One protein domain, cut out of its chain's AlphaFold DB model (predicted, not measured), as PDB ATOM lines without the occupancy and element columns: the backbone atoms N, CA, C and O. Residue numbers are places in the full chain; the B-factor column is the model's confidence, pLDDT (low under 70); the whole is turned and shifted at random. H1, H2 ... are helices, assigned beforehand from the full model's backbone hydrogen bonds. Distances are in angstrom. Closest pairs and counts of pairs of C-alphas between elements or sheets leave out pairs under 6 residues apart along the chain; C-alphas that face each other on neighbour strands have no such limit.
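What this domain is: This is residues 2 to 155 of the 476 residues of the protein "E3 ubiquitin protein ligase" of Gossypium armourianum (UniProt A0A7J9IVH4). Two long helices, H1 and H4, run the same way and overlap in part, making a long rod; residues 2 to 41 and 144 to 155 stick out, and short H2 and H3 lie on the path back between them. The printed part has 154 residues, with helices H1, H2, H3, H4 in order and no named strand: all helix. It is extended, radius of gyration of the C-alphas 29.3 A, spanning 119 by 32 by 24 A.

How they stand to each other: H1, residues 3 to 65, touches H4, residues 110 to 154, with residues 56 to 63 alone, at a shallow tilt of 23 degrees; the closest C-alphas, of Gly 63 and Leu 135, are 5.2 A apart. H1 and H2, residues 69 to 82, form a hairpin; their closest C-alphas, of Gly 63 and Ala 72, are 5.7 A apart. H3, residues 94 to 99, is near H4. Every O i to N i+4 pair is within hydrogen-bond range in H1, H3 and H4, 7 of 10 in H2.

Where its parts are: H1 runs 92.1 A from C-alpha 3 at (105.781, 153.893, 169.951); H4 runs 65.9 A to C-alpha 154 at (190.281, 159.507, 248.464).

The domain as a whole: The printed part has no cut. The H2 to H3 link is long. Residues 68 to 95 are among those under pLDDT 70.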
ATOM      1  N   ASP A   2     106.782 150.852 166.421       75.44
ATOM      2  CA  ASP A   2     105.760 150.967 167.465       75.44
ATOM      3  C   ASP A   2     106.250 151.887 168.598       75.44
ATOM      4  O   ASP A   2     107.347 151.702 169.134       75.44
ATOM      5  N   ALA A   3     105.447 152.897 168.939       78.12
ATOM      6  CA  ALA A   3     105.781 153.893 169.951       78.12
ATOM      7  C   ALA A   3     105.891 153.273 171.355       78.12
ATOM      8  O   ALA A   3     106.751 153.687 172.133       78.12
ATOM      9  N   ALA A   4     105.095 152.240 171.653       79.56
ATOM     10  CA  ALA A   4     105.148 151.543 172.937       79.56
ATOM     11  C   ALA A   4     106.489 150.812 173.144       79.56
ATOM     12  O   ALA A   4     107.056 150.835 174.237       79.56
ATOM     13  N   VAL A   5     107.044 150.224 172.076       81.88
ATOM     14  CA  VAL A   5     108.344 149.533 172.111       81.88
ATOM     15  C   VAL A   5     109.490 150.525 172.337       81.88
ATOM     16  O   VAL A   5     110.368 150.263 173.158       81.88
ATOM     17  N   LEU A   6     109.455 151.687 171.673       84.19
ATOM     18  CA  LEU A   6     110.423 152.770 171.893       84.19
ATOM     19  C   LEU A   6     110.352 153.334 173.320       84.19
ATOM     20  O   LEU A   6     111.386 153.570 173.941       84.19
ATOM     21  N   GLN A   7     109.145 153.520 173.861       85.00
ATOM     22  CA  GLN A   7     108.956 154.008 175.227       85.00
ATOM     23  C   GLN A   7     109.512 153.018 176.264       85.00
ATOM     24  O   GLN A   7     110.231 153.431 177.172       85.00
ATOM     25  N   TYR A   8     109.263 151.716 176.084       88.62
ATOM     26  CA  TYR A   8     109.829 150.661 176.930       88.62
ATOM     27  C   TYR A   8     111.364 150.587 176.839       88.62
ATOM     28  O   TYR A   8     112.042 150.472 177.861       88.62
ATOM     29  N   GLN A   9     111.934 150.709 175.634       88.25
ATOM     30  CA  GLN A   9     113.390 150.745 175.439       88.25
ATOM     31  C   GLN A   9     114.034 151.962 176.116       88.25
ATOM     32  O   GLN A   9     115.020 151.798 176.833       88.25
ATOM     33  N   ASN A  10     113.451 153.155 175.970       90.69
ATOM     34  CA  ASN A  10     113.922 154.359 176.658       90.69
ATOM     35  C   ASN A  10     113.825 154.224 178.184       90.69
ATOM     36  O   ASN A  10     114.772 154.571 178.883       90.69
ATOM     37  N   GLN A  11     112.730 153.672 178.714       92.44
ATOM     38  CA  GLN A  11     112.582 153.459 180.157       92.44
ATOM     39  C   GLN A  11     113.639 152.485 180.705       92.44
ATOM     40  O   GLN A  11     114.204 152.732 181.771       92.44
ATOM     41  N   LYS A  12     113.967 151.425 179.954       93.00
ATOM     42  CA  LYS A  12     115.050 150.495 180.307       93.00
ATOM     43  C   LYS A  12     116.430 151.165 180.267       93.00
ATOM     44  O   LYS A  12     117.234 150.929 181.162       93.00
ATOM     45  N   LEU A  13     116.697 152.010 179.267       93.06
ATOM     46  CA  LEU A  13     117.952 152.769 179.175       93.06
ATOM     47  C   LEU A  13     118.104 153.773 180.323       93.06
ATOM     48  O   LEU A  13     119.189 153.874 180.882       93.06
ATOM     49  N   VAL A  14     117.027 154.462 180.723       93.44
ATOM     50  CA  VAL A  14     117.031 155.358 181.896       93.44
ATOM     51  C   VAL A  14     117.352 154.581 183.175       93.44
ATOM     52  O   VAL A  14     118.240 154.989 183.913       93.44
ATOM     53  N   GLN A  15     116.725 153.420 183.393       92.88
ATOM     54  CA  GLN A  15     117.038 152.559 184.542       92.88
ATOM     55  C   GLN A  15     118.505 152.098 184.552       92.88
ATOM     56  O   GLN A  15     119.132 152.096 185.606       92.88
ATOM     57  N   GLN A  16     119.075 151.744 183.395       92.94
ATOM     58  CA  GLN A  16     120.497 151.392 183.293       92.94
ATOM     59  C   GLN A  16     121.417 152.591 183.570       92.94
ATOM     60  O   GLN A  16     122.412 152.435 184.271       92.94
ATOM     61  N   LEU A  17     121.065 153.783 183.075       94.19
ATOM     62  CA  LEU A  17     121.792 155.024 183.353       94.19
ATOM     63  C   LEU A  17     121.771 155.380 184.841       94.19
ATOM     64  O   LEU A  17     122.789 155.795 185.383       94.19
ATOM     65  N   ASP A  18     120.629 155.219 185.506       93.56
ATOM     66  CA  ASP A  18     120.515 155.527 186.929       93.56
ATOM     67  C   ASP A  18     121.266 154.505 187.795       93.56
ATOM     68  O   ASP A  18     121.908 154.917 188.757       93.56
ATOM     69  N   ILE A  19     121.302 153.217 187.424       94.69
ATOM     70  CA  ILE A  19     122.182 152.223 188.074       94.69
ATOM     71  C   ILE A  19     123.658 152.631 187.918       94.69
ATOM     72  O   ILE A  19     124.361 152.750 188.918       94.69
ATOM     73  N   GLN A  20     124.106 152.943 186.697       94.25
ATOM     74  CA  GLN A  20     125.493 153.358 186.439       94.25
ATOM     75  C   GLN A  20     125.887 154.649 187.175       94.25
ATOM     76  O   GLN A  20     127.027 154.778 187.611       94.25
ATOM     77  N   LYS A  21     124.962 155.603 187.356       94.38
ATOM     78  CA  LYS A  21     125.211 156.805 188.173       94.38
ATOM     79  C   LYS A  21     125.426 156.476 189.650       94.38
ATOM     80  O   LYS A  21     126.293 157.087 190.262       94.38
ATOM     81  N   HIS A  22     124.655 155.543 190.216       94.25
ATOM     82  CA  HIS A  22     124.854 155.118 191.605       94.25
ATOM     83  C   HIS A  22     126.196 154.386 191.757       94.25
ATOM     84  O   HIS A  22     126.975 154.744 192.631       94.25
ATOM     85  N   GLU A  23     126.523 153.462 190.844       95.25
ATOM     86  CA  GLU A  23     127.824 152.772 190.827       95.25
ATOM     87  C   GLU A  23     129.007 153.752 190.712       95.25
ATOM     88  O   GLU A  23     130.006 153.602 191.417       95.25
ATOM     89  N   LEU A  24     128.900 154.787 189.868       94.69
ATOM     90  CA  LEU A  24     129.913 155.843 189.770       94.69
ATOM     91  C   LEU A  24     130.030 156.656 191.064       94.69
ATOM     92  O   LEU A  24     131.148 156.924 191.496       94.69
ATOM     93  N   HIS A  25     128.916 157.009 191.705       95.62
ATOM     94  CA  HIS A  25     128.943 157.780 192.949       95.62
ATOM     95  C   HIS A  25     129.524 156.981 194.131       95.62
ATOM     96  O   HIS A  25     130.288 157.522 194.937       95.62
ATOM     97  N   ASP A  26     129.242 155.677 194.199       96.06
ATOM     98  CA  ASP A  26     129.854 154.759 195.165       96.06
ATOM     99  C   ASP A  26     131.374 154.648 194.935       96.06
ATOM    100  O   ASP A  26     132.160 154.663 195.888       96.06
ATOM    101  N   LEU A  27     131.816 154.592 193.671       95.44
ATOM    102  CA  LEU A  27     133.238 154.592 193.311       95.44
ATOM    103  C   LEU A  27     133.928 155.927 193.629       95.44
ATOM    104  O   LEU A  27     135.015 155.908 194.199       95.44
ATOM    105  N   GLU A  28     133.313 157.073 193.326       95.00
ATOM    106  CA  GLU A  28     133.819 158.404 193.702       95.00
ATOM    107  C   GLU A  28     133.983 158.534 195.221       95.00
ATOM    108  O   GLU A  28     135.033 158.967 195.704       95.00
ATOM    109  N   THR A  29     132.976 158.090 195.978       96.06
ATOM    110  CA  THR A  29     133.003 158.068 197.447       96.06
ATOM    111  C   THR A  29     134.153 157.201 197.956       96.06
ATOM    112  O   THR A  29     134.935 157.634 198.803       96.06
ATOM    113  N   LYS A  30     134.337 156.007 197.382       96.75
ATOM    114  CA  LYS A  30     135.418 155.090 197.762       96.75
ATOM    115  C   LYS A  30     136.810 155.597 197.370       96.75
ATOM    116  O   LYS A  30     137.758 155.395 198.124       96.75
ATOM    117  N   ILE A  31     136.944 156.283 196.233       93.19
ATOM    118  CA  ILE A  31     138.186 156.966 195.834       93.19
ATOM    119  C   ILE A  31     138.517 158.073 196.836       93.19
ATOM    120  O   ILE A  31     139.673 158.197 197.235       93.19
ATOM    121  N   LYS A  32     137.518 158.848 197.275       95.00
ATOM    122  CA  LYS A  32     137.714 159.875 198.299       95.00
ATOM    123  C   LYS A  32     138.171 159.268 199.627       95.00
ATOM    124  O   LYS A  32     139.200 159.685 200.139       95.00
ATOM    125  N   GLU A  33     137.496 158.230 200.126       95.75
ATOM    126  CA  GLU A  33     137.924 157.532 201.349       95.75
ATOM    127  C   GLU A  33     139.361 156.995 201.270       95.75
ATOM    128  O   GLU A  33     140.073 156.996 202.273       95.75
ATOM    129  N   LEU A  34     139.782 156.487 200.106       93.06
ATOM    130  CA  LEU A  34     141.145 155.994 199.909       93.06
ATOM    131  C   LEU A  34     142.167 157.135 199.900       93.06
ATOM    132  O   LEU A  34     143.223 156.979 200.505       93.06
ATOM    133  N   LYS A  35     141.844 158.285 199.295       91.00
ATOM    134  CA  LYS A  35     142.688 159.490 199.349       91.00
ATOM    135  C   LYS A  35     142.807 160.048 200.767       91.00
ATOM    136  O   LYS A  35     143.914 160.348 201.194       91.00
ATOM    137  N   ASP A  36     141.702 160.121 201.506       91.62
ATOM    138  CA  ASP A  36     141.693 160.599 202.893       91.62
ATOM    139  C   ASP A  36     142.527 159.663 203.804       91.62
ATOM    140  O   ASP A  36     143.285 160.123 204.658       91.62
ATOM    141  N   LYS A  37     142.461 158.338 203.579       93.12
ATOM    142  CA  LYS A  37     143.313 157.342 204.262       93.12
ATOM    143  C   LYS A  37     144.786 157.439 203.862       93.12
ATOM    144  O   LYS A  37     145.639 157.281 204.728       93.12
ATOM    145  N   GLN A  38     145.078 157.680 202.583       85.25
ATOM    146  CA  GLN A  38     146.444 157.865 202.097       85.25
ATOM    147  C   GLN A  38     147.074 159.114 202.723       85.25
ATOM    148  O   GLN A  38     148.128 158.999 203.331       85.25
ATOM    149  N   ALA A  39     146.386 160.261 202.695       83.06
ATOM    150  CA  ALA A  39     146.864 161.490 203.331       83.06
ATOM    151  C   ALA A  39     147.162 161.288 204.829       83.06
ATOM    152  O   ALA A  39     148.236 161.646 205.299       83.06
ATOM    153  N   SER A  40     146.269 160.613 205.565       87.12
ATOM    154  CA  SER A  40     146.499 160.280 206.980       87.12
ATOM    155  C   SER A  40     147.683 159.331 207.221       87.12
ATOM    156  O   SER A  40     148.209 159.300 208.336       87.12
ATOM    157  N   TYR A  41     148.065 158.517 206.235       85.00
ATOM    158  CA  TYR A  41     149.227 157.630 206.311       85.00
ATOM    159  C   TYR A  41     150.518 158.382 205.961       85.00
ATOM    160  O   TYR A  41     151.516 158.242 206.666       85.00
ATOM    161  N   ASP A  42     150.472 159.245 204.948       80.94
ATOM    162  CA  ASP A  42     151.583 160.111 204.552       80.94
ATOM    163  C   ASP A  42     151.938 161.093 205.691       80.94
ATOM    164  O   ASP A  42     153.104 161.187 206.070       80.94
ATOM    165  N   ASP A  43     150.946 161.716 206.344       83.56
ATOM    166  CA  ASP A  43     151.130 162.548 207.550       83.56
ATOM    167  C   ASP A  43     151.807 161.777 208.700       83.56
ATOM    168  O   ASP A  43     152.672 162.305 209.412       83.56
ATOM    169  N   MET A  44     151.449 160.500 208.880       86.56
ATOM    170  CA  MET A  44     152.070 159.634 209.885       86.56
ATOM    171  C   MET A  44     153.534 159.346 209.537       86.56
ATOM    172  O   MET A  44     154.393 159.448 210.413       86.56
ATOM    173  N   LEU A  45     153.843 159.035 208.274       81.62
ATOM    174  CA  LEU A  45     155.220 158.805 207.824       81.62
ATOM    175  C   LEU A  45     156.079 160.075 207.904       81.62
ATOM    176  O   LEU A  45     157.236 159.991 208.321       81.62
ATOM    177  N   ILE A  46     155.525 161.248 207.574       81.38
ATOM    178  CA  ILE A  46     156.181 162.551 207.772       81.38
ATOM    179  C   ILE A  46     156.546 162.725 209.250       81.38
ATOM    180  O   ILE A  46     157.701 163.011 209.568       81.38
ATOM    181  N   THR A  47     155.588 162.489 210.149       84.12
ATOM    182  CA  THR A  47     155.781 162.625 211.599       84.12
ATOM    183  C   THR A  47     156.840 161.650 212.129       84.12
ATOM    184  O   THR A  47     157.735 162.051 212.872       84.12
ATOM    185  N   VAL A  48     156.799 160.377 211.719       86.31
ATOM    186  CA  VAL A  48     157.803 159.367 212.111       86.31
ATOM    187  C   VAL A  48     159.199 159.749 211.612       86.31
ATOM    188  O   VAL A  48     160.164 159.634 212.366       86.31
ATOM    189  N   ASN A  49     159.322 160.254 210.381       84.31
ATOM    190  CA  ASN A  49     160.606 160.696 209.837       84.31
ATOM    191  C   ASN A  49     161.177 161.910 210.592       84.31
ATOM    192  O   ASN A  49     162.373 161.954 210.871       84.31
ATOM    193  N   GLN A  50     160.323 162.876 210.950       85.00
ATOM    194  CA  GLN A  50     160.703 164.034 211.764       85.00
ATOM    195  C   GLN A  50     161.204 163.608 213.149       85.00
ATOM    196  O   GLN A  50     162.285 164.027 213.555       85.00
ATOM    197  N   LEU A  51     160.466 162.729 213.838       86.62
ATOM    198  CA  LEU A  51     160.854 162.208 215.152       86.62
ATOM    199  C   LEU A  51     162.153 161.390 215.104       86.62
ATOM    200  O   LEU A  51     162.952 161.467 216.033       86.62
ATOM    201  N   TRP A  52     162.396 160.632 214.027       87.25
ATOM    202  CA  TRP A  52     163.655 159.899 213.865       87.25
ATOM    203  C   TRP A  52     164.839 160.839 213.623       87.25
ATOM    204  O   TRP A  52     165.898 160.642 214.211       87.25
ATOM    205  N   ASN A  53     164.675 161.876 212.795       83.44
ATOM    206  CA  ASN A  53     165.722 162.884 212.601       83.44
ATOM    207  C   ASN A  53     166.043 163.603 213.915       83.44
ATOM    208  O   ASN A  53     167.205 163.660 214.300       83.44
ATOM    209  N   GLN A  54     165.016 164.022 214.661       86.50
ATOM    210  CA  GLN A  54     165.203 164.619 215.980       86.50
ATOM    211  C   GLN A  54     165.929 163.672 216.953       86.50
ATOM    212  O   GLN A  54     166.804 164.116 217.687       86.50
ATOM    213  N   LEU A  55     165.620 162.368 216.943       87.81
ATOM    214  CA  LEU A  55     166.340 161.381 217.754       87.81
ATOM    215  C   LEU A  55     167.833 161.314 217.393       87.81
ATOM    216  O   LEU A  55     168.664 161.210 218.291       87.81
ATOM    217  N   VAL A  56     168.182 161.372 216.104       85.00
ATOM    218  CA  VAL A  56     169.585 161.401 215.655       85.00
ATOM    219  C   VAL A  56     170.270 162.691 216.119       85.00
ATOM    220  O   VAL A  56     171.336 162.611 216.731       85.00
ATOM    221  N   ASP A  57     169.635 163.850 215.928       82.50
ATOM    222  CA  ASP A  57     170.151 165.154 216.367       82.50
ATOM    223  C   ASP A  57     170.388 165.189 217.894       82.50
ATOM    224  O   ASP A  57     171.465 165.577 218.363       82.50
ATOM    225  N   ASP A  58     169.414 164.715 218.680       85.31
ATOM    226  CA  ASP A  58     169.492 164.627 220.143       85.31
ATOM    227  C   ASP A  58     170.595 163.655 220.601       85.31
ATOM    228  O   ASP A  58     171.321 163.945 221.556       85.31
ATOM    229  N   LEU A  59     170.775 162.517 219.917       85.94
ATOM    230  CA  LEU A  59     171.848 161.560 220.211       85.94
ATOM    231  C   LEU A  59     173.239 162.144 219.932       85.94
ATOM    232  O   LEU A  59     174.143 161.956 220.752       85.94
ATOM    233  N   VAL A  60     173.426 162.890 218.835       82.12
ATOM    234  CA  VAL A  60     174.704 163.572 218.564       82.12
ATOM    235  C   VAL A  60     174.959 164.677 219.595       82.12
ATOM    236  O   VAL A  60     176.062 164.764 220.145       82.12
ATOM    237  N   LEU A  61     173.942 165.475 219.941       82.19
ATOM    238  CA  LEU A  61     174.042 166.501 220.984       82.19
ATOM    239  C   LEU A  61     174.415 165.902 222.350       82.19
ATOM    240  O   LEU A  61     175.242 166.466 223.075       82.19
ATOM    241  N   LEU A  62     173.832 164.753 222.707       85.06
ATOM    242  CA  LEU A  62     174.201 163.999 223.904       85.06
ATOM    243  C   LEU A  62     175.635 163.464 223.819       85.06
ATOM    244  O   LEU A  62     176.350 163.551 224.814       85.06
ATOM    245  N   GLY A  63     176.088 162.999 222.650       82.12
ATOM    246  CA  GLY A  63     177.473 162.572 222.413       82.12
ATOM    247  C   GLY A  63     178.486 163.687 222.666       82.12
ATOM    248  O   GLY A  63     179.472 163.482 223.374       82.12
ATOM    249  N   ILE A  64     178.207 164.899 222.175       76.94
ATOM    250  CA  ILE A  64     179.030 166.090 222.435       76.94
ATOM    251  C   ILE A  64     179.036 166.420 223.936       76.94
ATOM    252  O   ILE A  64     180.102 166.607 224.523       76.94
ATOM    253  N   ARG A  65     177.863 166.441 224.588       77.12
ATOM    254  CA  ARG A  65     177.736 166.713 226.035       77.12
ATOM    255  C   ARG A  65     178.394 165.655 226.923       77.12
ATOM    256  O   ARG A  65     178.799 165.981 228.033       77.12
ATOM    257  N   ALA A  66     178.486 164.415 226.451       78.31
ATOM    258  CA  ALA A  66     179.128 163.308 227.148       78.31
ATOM    259  C   ALA A  66     180.662 163.297 227.005       78.31
ATOM    260  O   ALA A  66     181.288 162.385 227.529       78.31
ATOM    261  N   GLY A  67     181.268 164.269 226.308       70.69
ATOM    262  CA  GLY A  67     182.721 164.340 226.101       70.69
ATOM    263  C   GLY A  67     183.220 163.678 224.809       70.69
ATOM    264  O   GLY A  67     184.425 163.574 224.607       70.69
ATOM    265  N   GLY A  68     182.326 163.274 223.896       67.94
ATOM    266  CA  GLY A  68     182.665 162.565 222.648       67.94
ATOM    267  C   GLY A  68     183.450 163.379 221.607       67.94
ATOM    268  O   GLY A  68     183.843 162.843 220.567       67.94
ATOM    269  N   GLY A  69     183.687 164.666 221.882       69.44
ATOM    270  CA  GLY A  69     184.615 165.528 221.155       69.44
ATOM    271  C   GLY A  69     184.428 165.518 219.636       69.44
ATOM    272  O   GLY A  69     183.319 165.637 219.113       69.44
ATOM    273  N   HIS A  70     185.544 165.368 218.921       62.31
ATOM    274  CA  HIS A  70     185.597 165.443 217.461       62.31
ATOM    275  C   HIS A  70     184.839 164.303 216.748       62.31
ATOM    276  O   HIS A  70     184.350 164.500 215.639       62.31
ATOM    277  N   ASN A  71     184.677 163.130 217.378       65.12
ATOM    278  CA  ASN A  71     183.958 162.006 216.762       65.12
ATOM    279  C   ASN A  71     182.453 162.279 216.656       65.12
ATOM    280  O   ASN A  71     181.868 162.008 215.612       65.12
ATOM    281  N   ALA A  72     181.838 162.857 217.693       63.47
ATOM    282  CA  ALA A  72     180.430 163.252 217.643       63.47
ATOM    283  C   ALA A  72     180.198 164.401 216.639       63.47
ATOM    284  O   ALA A  72     179.208 164.407 215.915       63.47
ATOM    285  N   LEU A  73     181.150 165.335 216.532       64.56
ATOM    286  CA  LEU A  73     181.097 166.435 215.561       64.56
ATOM    287  C   LEU A  73     181.240 165.963 214.103       64.56
ATOM    288  O   LEU A  73     180.600 166.532 213.224       64.56
ATOM    289  N   ARG A  74     182.008 164.899 213.830       66.31
ATOM    290  CA  ARG A  74     182.131 164.353 212.466       66.31
ATOM    291  C   ARG A  74     180.819 163.759 211.936       66.31
ATOM    292  O   ARG A  74     180.588 163.776 210.734       66.31
ATOM    293  N   ILE A  75     179.952 163.274 212.828       64.31
ATOM    294  CA  ILE A  75     178.636 162.723 212.470       64.31
ATOM    295  C   ILE A  75     177.667 163.844 212.044       64.31
ATOM    296  O   ILE A  75     176.881 163.644 211.122       64.31
ATOM    297  N   LEU A  76     177.779 165.045 212.632       60.44
ATOM    298  CA  LEU A  76     177.082 166.248 212.144       60.44
ATOM    299  C   LEU A  76     177.536 166.636 210.729       60.44
ATOM    300  O   LEU A  76     176.696 166.924 209.881       60.44
ATOM    301  N   ASP A  77     178.845 166.600 210.454       61.16
ATOM    302  CA  ASP A  77     179.377 166.868 209.110       61.16
ATOM    303  C   ASP A  77     178.893 165.835 208.076       61.16
ATOM    304  O   ASP A  77     178.538 166.200 206.957       61.16
ATOM    305  N   GLU A  78     178.854 164.546 208.423       60.12
ATOM    306  CA  GLU A  78     178.367 163.496 207.515       60.12
ATOM    307  C   GLU A  78     176.857 163.649 207.209       60.12
ATOM    308  O   GLU A  78     176.455 163.450 206.061       60.12
ATOM    309  N   ALA A  79     176.043 164.086 208.179       55.06
ATOM    310  CA  ALA A  79     174.603 164.314 208.007       55.06
ATOM    311  C   ALA A  79     174.261 165.559 207.165       55.06
ATOM    312  O   ALA A  79     173.408 165.498 206.279       55.06
ATOM    313  N   ASP A  80     174.931 166.696 207.386       54.22
ATOM    314  CA  ASP A  80     174.653 167.922 206.619       54.22
ATOM    315  C   ASP A  80     175.008 167.776 205.127       54.22
ATOM    316  O   ASP A  80     174.338 168.347 204.261       54.22
ATOM    317  N   ASN A  81     176.031 166.975 204.808       51.56
ATOM    318  CA  ASN A  81     176.446 166.711 203.429       51.56
ATOM    319  C   ASN A  81     175.522 165.728 202.674       51.56
ATOM    320  O   ASN A  81     175.566 165.710 201.443       51.56
ATOM    321  N   SER A  82     174.684 164.930 203.358       51.47
ATOM    322  CA  SER A  82     173.738 164.001 202.703       51.47
ATOM    323  C   SER A  82     172.432 164.667 202.259       51.47
ATOM    324  O   SER A  82     171.742 164.159 201.377       51.47
ATOM    325  N   ARG A  83     172.108 165.848 202.803       53.22
ATOM    326  CA  ARG A  83     170.840 166.579 202.597       53.22
ATOM    327  C   ARG A  83     170.677 167.243 201.216       53.22
ATOM    328  O   ARG A  83     169.969 168.243 201.073       53.22
ATOM    329  N   GLY A  84     171.373 166.725 200.210       50.38
ATOM    330  CA  GLY A  84     171.531 167.330 198.896       50.38
ATOM    331  C   GLY A  84     170.284 167.267 198.011       50.38
ATOM    332  O   GLY A  84     169.669 166.220 197.858       50.38
ATOM    333  N   SER A  85     170.026 168.389 197.332       55.03
ATOM    334  CA  SER A  85     169.146 168.521 196.160       55.03
ATOM    335  C   SER A  85     167.626 168.375 196.374       55.03
ATOM    336  O   SER A  85     167.111 167.829 197.348       55.03
ATOM    337  N   ILE A  86     166.878 168.944 195.424       57.91
ATOM    338  CA  ILE A  86     165.447 168.693 195.246       57.91
ATOM    339  C   ILE A  86     165.348 167.466 194.328       57.91
ATOM    340  O   ILE A  86     165.826 167.560 193.194       57.91
ATOM    341  N   PRO A  87     164.722 166.353 194.760       59.53
ATOM    342  CA  PRO A  87     164.602 165.162 193.928       59.53
ATOM    343  C   PRO A  87     163.946 165.467 192.581       59.53
ATOM    344  O   PRO A  87     162.963 166.204 192.507       59.53
ATOM    345  N   SER A  88     164.469 164.860 191.518       62.09
ATOM    346  CA  SER A  88     164.014 165.088 190.134       62.09
ATOM    347  C   SER A  88     162.744 164.309 189.751       62.09
ATOM    348  O   SER A  88     162.341 164.295 188.587       62.09
ATOM    349  N   CYS A  89     162.134 163.630 190.724       61.31
ATOM    350  CA  CYS A  89     161.010 162.716 190.556       61.31
ATOM    351  C   CYS A  89     159.634 163.425 190.529       61.31
ATOM    352  O   CYS A  89     159.526 164.609 190.869       61.31
ATOM    353  N   PRO A  90     158.557 162.716 190.129       66.75
ATOM    354  CA  PRO A  90     157.183 163.208 190.224       66.75
ATOM    355  C   PRO A  90     156.780 163.598 191.655       66.75
ATOM    356  O   PRO A  90     157.323 163.085 192.635       66.75
ATOM    357  N   VAL A  91     155.774 164.468 191.786       63.62
ATOM    358  CA  VAL A  91     155.301 164.990 193.086       63.62
ATOM    359  C   VAL A  91     154.823 163.863 194.011       63.62
ATOM    360  O   VAL A  91     154.979 163.938 195.227       63.62
ATOM    361  N   GLU A  92     154.297 162.793 193.420       67.00
ATOM    362  CA  GLU A  92     153.845 161.567 194.072       67.00
ATOM    363  C   GLU A  92     154.994 160.762 194.711       67.00
ATOM    364  O   GLU A  92     154.780 160.059 195.696       67.00
ATOM    365  N   GLU A  93     156.213 160.874 194.177       67.69
ATOM    366  CA  GLU A  93     157.405 160.145 194.635       67.69
ATOM    367  C   GLU A  93     158.346 161.028 195.475       67.69
ATOM    368  O   GLU A  93     159.167 160.506 196.229       67.69
ATOM    369  N   MET A  94     158.198 162.361 195.421       65.88
ATOM    370  CA  MET A  94     159.016 163.331 196.172       65.88
ATOM    371  C   MET A  94     159.118 163.026 197.668       65.88
ATOM    372  O   MET A  94     160.175 163.248 198.262       65.88
ATOM    373  N   PHE A  95     158.040 162.547 198.298       67.12
ATOM    374  CA  PHE A  95     158.076 162.185 199.713       67.12
ATOM    375  C   PHE A  95     158.991 160.980 199.967       67.12
ATOM    376  O   PHE A  95     159.835 161.036 200.859       67.12
ATOM    377  N   LEU A  96     158.873 159.925 199.155       70.44
ATOM    378  CA  LEU A  96     159.670 158.709 199.302       70.44
ATOM    379  C   LEU A  96     161.150 158.979 198.992       70.44
ATOM    380  O   LEU A  96     162.018 158.590 199.764       70.44
ATOM    381  N   CYS A  97     161.434 159.742 197.937       70.50
ATOM    382  CA  CYS A  97     162.783 160.188 197.590       70.50
ATOM    383  C   CYS A  97     163.448 161.002 198.717       70.50
ATOM    384  O   CYS A  97     164.599 160.753 199.067       70.50
ATOM    385  N   ARG A  98     162.711 161.920 199.365       67.44
ATOM    386  CA  ARG A  98     163.200 162.656 200.550       67.44
ATOM    387  C   ARG A  98     163.351 161.782 201.796       67.44
ATOM    388  O   ARG A  98     164.197 162.078 202.631       67.44
ATOM    389  N   LEU A  99     162.524 160.749 201.954       68.44
ATOM    390  CA  LEU A  99     162.594 159.808 203.078       68.44
ATOM    391  C   LEU A  99     163.807 158.867 202.981       68.44
ATOM    392  O   LEU A  99     164.309 158.416 204.009       68.44
ATOM    393  N   LEU A 100     164.250 158.578 201.754       70.38
ATOM    394  CA  LEU A 100     165.355 157.673 201.430       70.38
ATOM    395  C   LEU A 100     166.667 158.400 201.078       70.38
ATOM    396  O   LEU A 100     167.637 157.740 200.714       70.38
ATOM    397  N   GLU A 101     166.692 159.737 201.146       67.94
ATOM    398  CA  GLU A 101     167.841 160.578 200.759       67.94
ATOM    399  C   GLU A 101     168.343 160.264 199.329       67.94
ATOM    400  O   GLU A 101     169.536 160.118 199.072       67.94
ATOM    401  N   THR A 102     167.408 160.114 198.378       65.75
ATOM    402  CA  THR A 102     167.689 159.708 196.987       65.75
ATOM    403  C   THR A 102     167.059 160.663 195.967       65.75
ATOM    404  O   THR A 102     165.876 160.976 196.055       65.75
ATOM    405  N   ASP A 103     167.805 161.076 194.936       61.22
ATOM    406  CA  ASP A 103     167.312 161.989 193.883       61.22
ATOM    407  C   ASP A 103     166.313 161.357 192.887       61.22
ATOM    408  O   ASP A 103     165.596 162.079 192.180       61.22
ATOM    409  N   PHE A 104     166.301 160.023 192.786       62.16
ATOM    410  CA  PHE A 104     165.524 159.249 191.814       62.16
ATOM    411  C   PHE A 104     165.356 157.788 192.268       62.16
ATOM    412  O   PHE A 104     166.296 157.192 192.792       62.16
ATOM    413  N   ILE A 105     164.185 157.199 192.010       63.78
ATOM    414  CA  ILE A 105     163.880 155.781 192.245       63.78
ATOM    415  C   ILE A 105     163.471 155.174 190.897       63.78
ATOM    416  O   ILE A 105     162.501 155.622 190.291       63.78
ATOM    417  N   ASP A 106     164.199 154.163 190.408       61.97
ATOM    418  CA  ASP A 106     163.862 153.499 189.139       61.97
ATOM    419  C   ASP A 106     162.631 152.601 189.329       61.97
ATOM    420  O   ASP A 106     162.710 151.482 189.839       61.97
ATOM    421  N   SER A 107     161.460 153.122 188.957       59.12
ATOM    422  CA  SER A 107     160.164 152.536 189.305       59.12
ATOM    423  C   SER A 107     159.722 151.350 188.432       59.12
ATOM    424  O   SER A 107     158.587 150.878 188.547       59.12
ATOM    425  N   ASN A 108     160.612 150.823 187.582       60.94
ATOM    426  CA  ASN A 108     160.318 149.710 186.670       60.94
ATOM    427  C   ASN A 108     160.142 148.338 187.352       60.94
ATOM    428  O   ASN A 108     159.529 147.455 186.750       60.94
ATOM    429  N   ASP A 109     160.634 148.141 188.582       67.44
ATOM    430  CA  ASP A 109     160.462 146.889 189.334       67.44
ATOM    431  C   ASP A 109     159.956 147.141 190.763       67.44
ATOM    432  O   ASP A 109     160.658 147.684 191.615       67.44
ATOM    433  N   LYS A 110     158.719 146.711 191.041       64.69
ATOM    434  CA  LYS A 110     158.062 146.924 192.340       64.69
ATOM    435  C   LYS A 110     158.689 146.116 193.479       64.69
ATOM    436  O   LYS A 110     158.666 146.603 194.608       64.69
ATOM    437  N   ASP A 111     159.259 144.943 193.197       68.75
ATOM    438  CA  ASP A 111     160.010 144.180 194.207       68.75
ATOM    439  C   ASP A 111     161.358 144.862 194.496       68.75
ATOM    440  O   ASP A 111     161.799 144.911 195.645       68.75
ATOM    441  N   GLY A 112     161.973 145.473 193.474       69.94
ATOM    442  CA  GLY A 112     163.192 146.273 193.611       69.94
ATOM    443  C   GLY A 112     163.026 147.470 194.553       69.94
ATOM    444  O   GLY A 112     163.846 147.653 195.453       69.94
ATOM    445  N   ILE A 113     161.941 148.242 194.407       71.88
ATOM    446  CA  ILE A 113     161.652 149.400 195.278       71.88
ATOM    447  C   ILE A 113     161.466 148.962 196.736       71.88
ATOM    448  O   ILE A 113     162.039 149.574 197.636       71.88
ATOM    449  N   ALA A 114     160.683 147.907 196.988       75.00
ATOM    450  CA  ALA A 114     160.412 147.436 198.348       75.00
ATOM    451  C   ALA A 114     161.699 146.988 199.064       75.00
ATOM    452  O   ALA A 114     161.945 147.380 200.204       75.00
ATOM    453  N   ASN A 115     162.549 146.235 198.361       79.62
ATOM    454  CA  ASN A 115     163.829 145.749 198.872       79.62
ATOM    455  C   ASN A 115     164.834 146.902 199.098       79.62
ATOM    456  O   ASN A 115     165.560 146.916 200.090       79.62
ATOM    457  N   TYR A 116     164.829 147.923 198.230       78.56
ATOM    458  CA  TYR A 116     165.630 149.141 198.415       78.56
ATOM    459  C   TYR A 116     165.196 149.945 199.652       78.56
ATOM    460  O   TYR A 116     166.036 150.315 200.471       78.56
ATOM    461  N   VAL A 117     163.887 150.157 199.837       78.19
ATOM    462  CA  VAL A 117     163.329 150.823 201.031       78.19
ATOM    463  C   VAL A 117     163.729 150.075 202.306       78.19
ATOM    464  O   VAL A 117     164.183 150.700 203.264       78.19
ATOM    465  N   GLU A 118     163.613 148.745 202.317       83.62
ATOM    466  CA  GLU A 118     164.025 147.914 203.453       83.62
ATOM    467  C   GLU A 118     165.534 148.040 203.734       83.62
ATOM    468  O   GLU A 118     165.931 148.224 204.886       83.62
ATOM    469  N   GLN A 119     166.377 148.052 202.696       83.19
ATOM    470  CA  GLN A 119     167.825 148.228 202.830       83.19
ATOM    471  C   GLN A 119     168.215 149.611 203.382       83.19
ATOM    472  O   GLN A 119     169.101 149.699 204.238       83.19
ATOM    473  N   VAL A 120     167.564 150.690 202.936       80.06
ATOM    474  CA  VAL A 120     167.814 152.052 203.443       80.06
ATOM    475  C   VAL A 120     167.361 152.181 204.898       80.06
ATOM    476  O   VAL A 120     168.123 152.670 205.734       80.06
ATOM    477  N   LEU A 121     166.174 151.672 205.246       82.81
ATOM    478  CA  LEU A 121     165.684 151.666 206.629       82.81
ATOM    479  C   LEU A 121     166.579 150.828 207.555       82.81
ATOM    480  O   LEU A 121     166.883 151.263 208.666       82.81
ATOM    481  N   PHE A 122     167.066 149.673 207.093       85.44
ATOM    482  CA  PHE A 122     168.033 148.859 207.832       85.44
ATOM    483  C   PHE A 122     169.364 149.597 208.037       85.44
ATOM    484  O   PHE A 122     169.913 149.587 209.138       85.44
ATOM    485  N   SER A 123     169.857 150.294 207.009       83.25
ATOM    486  CA  SER A 123     171.092 151.088 207.081       83.25
ATOM    487  C   SER A 123     170.959 152.251 208.072       83.25
ATOM    488  O   SER A 123     171.821 152.436 208.931       83.25
ATOM    489  N   ARG A 124     169.833 152.977 208.031       83.62
ATOM    490  CA  ARG A 124     169.500 154.056 208.976       83.62
ATOM    491  C   ARG A 124     169.363 153.540 210.410       83.62
ATOM    492  O   ARG A 124     169.865 154.176 211.337       83.62
ATOM    493  N   HIS A 125     168.748 152.373 210.600       86.38
ATOM    494  CA  HIS A 125     168.685 151.700 211.897       86.38
ATOM    495  C   HIS A 125     170.081 151.294 212.403       86.38
ATOM    496  O   HIS A 125     170.388 151.546 213.566       86.38
ATOM    497  N   SER A 126     170.942 150.714 211.553       86.75
ATOM    498  CA  SER A 126     172.324 150.359 211.922       86.75
ATOM    499  C   SER A 126     173.114 151.592 212.355       86.75
ATOM    500  O   SER A 126     173.633 151.612 213.464       86.75
ATOM    501  N   SER A 127     173.095 152.657 211.546       84.94
ATOM    502  CA  SER A 127     173.747 153.937 211.861       84.94
ATOM    503  C   SER A 127     173.245 154.534 213.186       84.94
ATOM    504  O   SER A 127     174.039 154.876 214.061       84.94
ATOM    505  N   THR A 128     171.925 154.545 213.411       87.38
ATOM    506  CA  THR A 128     171.338 155.016 214.681       87.38
ATOM    507  C   THR A 128     171.778 154.138 215.867       87.38
ATOM    508  O   THR A 128     172.072 154.650 216.946       87.38
ATOM    509  N   SER A 129     171.881 152.818 215.681       88.06
ATOM    510  CA  SER A 129     172.359 151.889 216.712       88.06
ATOM    511  C   SER A 129     173.860 152.028 216.996       88.06
ATOM    512  O   SER A 129     174.281 151.852 218.140       88.06
ATOM    513  N   GLU A 130     174.671 152.331 215.983       87.69
ATOM    514  CA  GLU A 130     176.104 152.615 216.119       87.69
ATOM    515  C   GLU A 130     176.328 153.941 216.854       87.69
ATOM    516  O   GLU A 130     177.160 154.003 217.761       87.69
ATOM    517  N   LEU A 131     175.515 154.961 216.560       84.88
ATOM    518  CA  LEU A 131     175.498 156.233 217.280       84.88
ATOM    519  C   LEU A 131     175.178 156.029 218.772       84.88
ATOM    520  O   LEU A 131     175.961 156.461 219.620       84.88
ATOM    521  N   ILE A 132     174.100 155.301 219.103       88.88
ATOM    522  CA  ILE A 132     173.747 154.946 220.493       88.88
ATOM    523  C   ILE A 132     174.907 154.229 221.194       88.88
ATOM    524  O   ILE A 132     175.242 154.564 222.331       88.88
ATOM    525  N   LYS A 133     175.555 153.274 220.518       89.25
ATOM    526  CA  LYS A 133     176.692 152.550 221.090       89.25
ATOM    527  C   LYS A 133     177.893 153.467 221.342       89.25
ATOM    528  O   LYS A 133     178.483 153.408 222.415       89.25
ATOM    529  N   SER A 134     178.229 154.349 220.400       86.69
ATOM    530  CA  SER A 134     179.324 155.312 220.583       86.69
ATOM    531  C   SER A 134     179.066 156.284 221.743       86.69
ATOM    532  O   SER A 134     180.000 156.640 222.462       86.69
ATOM    533  N   LEU A 135     177.802 156.654 221.983       87.50
ATOM    534  CA  LEU A 135     177.380 157.426 223.151       87.50
ATOM    535  C   LEU A 135     177.568 156.627 224.453       87.50
ATOM    536  O   LEU A 135     178.109 157.165 225.418       87.50
ATOM    537  N   GLU A 136     177.178 155.350 224.487       89.81
ATOM    538  CA  GLU A 136     177.372 154.464 225.647       89.81
ATOM    539  C   GLU A 136     178.861 154.248 225.975       89.81
ATOM    540  O   GLU A 136     179.265 154.378 227.137       89.81
ATOM    541  N   ASP A 137     179.691 153.998 224.958       87.88
ATOM    542  CA  ASP A 137     181.147 153.863 225.085       87.88
ATOM    543  C   ASP A 137     181.780 155.172 225.609       87.88
ATOM    544  O   ASP A 137     182.619 155.146 226.515       87.88
ATOM    545  N   THR A 138     181.323 156.330 225.114       87.06
ATOM    546  CA  THR A 138     181.772 157.668 225.553       87.06
ATOM    547  C   THR A 138     181.408 157.942 227.017       87.06
ATOM    548  O   THR A 138     182.276 158.293 227.819       87.06
ATOM    549  N   ILE A 139     180.146 157.716 227.407       88.12
ATOM    550  CA  ILE A 139     179.681 157.868 228.798       88.12
ATOM    551  C   ILE A 139     180.462 156.937 229.735       88.12
ATOM    552  O   ILE A 139     180.803 157.318 230.859       88.12
ATOM    553  N   SER A 140     180.773 155.721 229.280       90.00
ATOM    554  CA  SER A 140     181.554 154.745 230.044       90.00
ATOM    555  C   SER A 140     183.007 155.195 230.244       90.00
ATOM    556  O   SER A 140     183.546 155.041 231.344       90.00
ATOM    557  N   ALA A 141     183.625 155.800 229.226       87.25
ATOM    558  CA  ALA A 141     184.970 156.364 229.315       87.25
ATOM    559  C   ALA A 141     185.041 157.545 230.302       87.25
ATOM    560  O   ALA A 141     185.876 157.532 231.212       87.25
ATOM    561  N   GLU A 142     184.129 158.517 230.202       85.62
ATOM    562  CA  GLU A 142     184.089 159.660 231.130       85.62
ATOM    563  C   GLU A 142     183.712 159.250 232.561       85.62
ATOM    564  O   GLU A 142     184.266 159.787 233.528       85.62
ATOM    565  N   ARG A 143     182.855 158.231 232.741       88.50
ATOM    566  CA  ARG A 143     182.628 157.624 234.063       88.50
ATOM    567  C   ARG A 143     183.925 157.044 234.630       88.50
ATOM    568  O   ARG A 143     184.279 157.379 235.757       88.50
ATOM    569  N   MET A 144     184.650 156.225 233.867       86.94
ATOM    570  CA  MET A 144     185.900 155.601 234.326       86.94
ATOM    571  C   MET A 144     186.968 156.649 234.688       86.94
ATOM    572  O   MET A 144     187.671 156.515 235.691       86.94
ATOM    573  N   LYS A 145     187.061 157.726 233.903       83.44
ATOM    574  CA  LYS A 145     187.924 158.889 234.160       83.44
ATOM    575  C   LYS A 145     187.536 159.608 235.458       83.44
ATOM    576  O   LYS A 145     188.405 159.866 236.291       83.44
ATOM    577  N   THR A 146     186.241 159.842 235.679       85.12
ATOM    578  CA  THR A 146     185.702 160.457 236.906       85.12
ATOM    579  C   THR A 146     185.948 159.581 238.141       85.12
ATOM    580  O   THR A 146     186.391 160.076 239.178       85.12
ATOM    581  N   GLU A 147     185.729 158.268 238.038       86.38
ATOM    582  CA  GLU A 147     186.000 157.299 239.109       86.38
ATOM    583  C   GLU A 147     187.503 157.213 239.430       86.38
ATOM    584  O   GLU A 147     187.884 157.208 240.600       86.38
ATOM    585  N   SER A 148     188.368 157.242 238.410       81.88
ATOM    586  CA  SER A 148     189.829 157.335 238.556       81.88
ATOM    587  C   SER A 148     190.247 158.600 239.321       81.88
ATOM    588  O   SER A 148     191.034 158.507 240.265       81.88
ATOM    589  N   MET A 149     189.676 159.768 238.994       78.81
ATOM    590  CA  MET A 149     189.917 161.016 239.737       78.81
ATOM    591  C   MET A 149     189.425 160.932 241.189       78.81
ATOM    592  O   MET A 149     190.135 161.347 242.104       78.81
ATOM    593  N   ALA A 150     188.242 160.359 241.427       82.31
ATOM    594  CA  ALA A 150     187.694 160.191 242.771       82.31
ATOM    595  C   ALA A 150     188.563 159.263 243.642       82.31
ATOM    596  O   ALA A 150     188.837 159.584 244.800       82.31
ATOM    597  N   LEU A 151     189.056 158.154 243.079       78.19
ATOM    598  CA  LEU A 151     189.995 157.244 243.743       78.19
ATOM    599  C   LEU A 151     191.335 157.929 244.052       78.19
ATOM    600  O   LEU A 151     191.835 157.805 245.172       78.19
ATOM    601  N   SER A 152     191.878 158.702 243.103       74.31
ATOM    602  CA  SER A 152     193.081 159.525 243.300       74.31
ATOM    603  C   SER A 152     192.933 160.539 244.448       74.31
ATOM    604  O   SER A 152     193.912 160.805 245.141       74.31
ATOM    605  N   LEU A 153     191.725 161.066 244.689       73.31
ATOM    606  CA  LEU A 153     191.438 162.040 245.754       73.31
ATOM    607  C   LEU A 153     191.128 161.420 247.131       73.31
ATOM    608  O   LEU A 153     191.270 162.104 248.141       73.31
ATOM    609  N   HIS A 154     190.678 160.162 247.202       71.44
ATOM    610  CA  HIS A 154     190.281 159.507 248.464       71.44
ATOM    611  C   HIS A 154     191.367 158.627 249.111       71.44
ATOM    612  O   HIS A 154     191.171 158.115 250.218       71.44
ATOM    613  N   GLY A 155     192.515 158.437 248.457       64.44
ATOM    614  CA  GLY A 155     193.632 157.679 249.020       64.44
ATOM    615  C   GLY A 155     194.291 158.380 250.217       64.44
ATOM    616  O   GLY A 155     194.643 159.554 250.145       64.44
TER     617      GLY A 155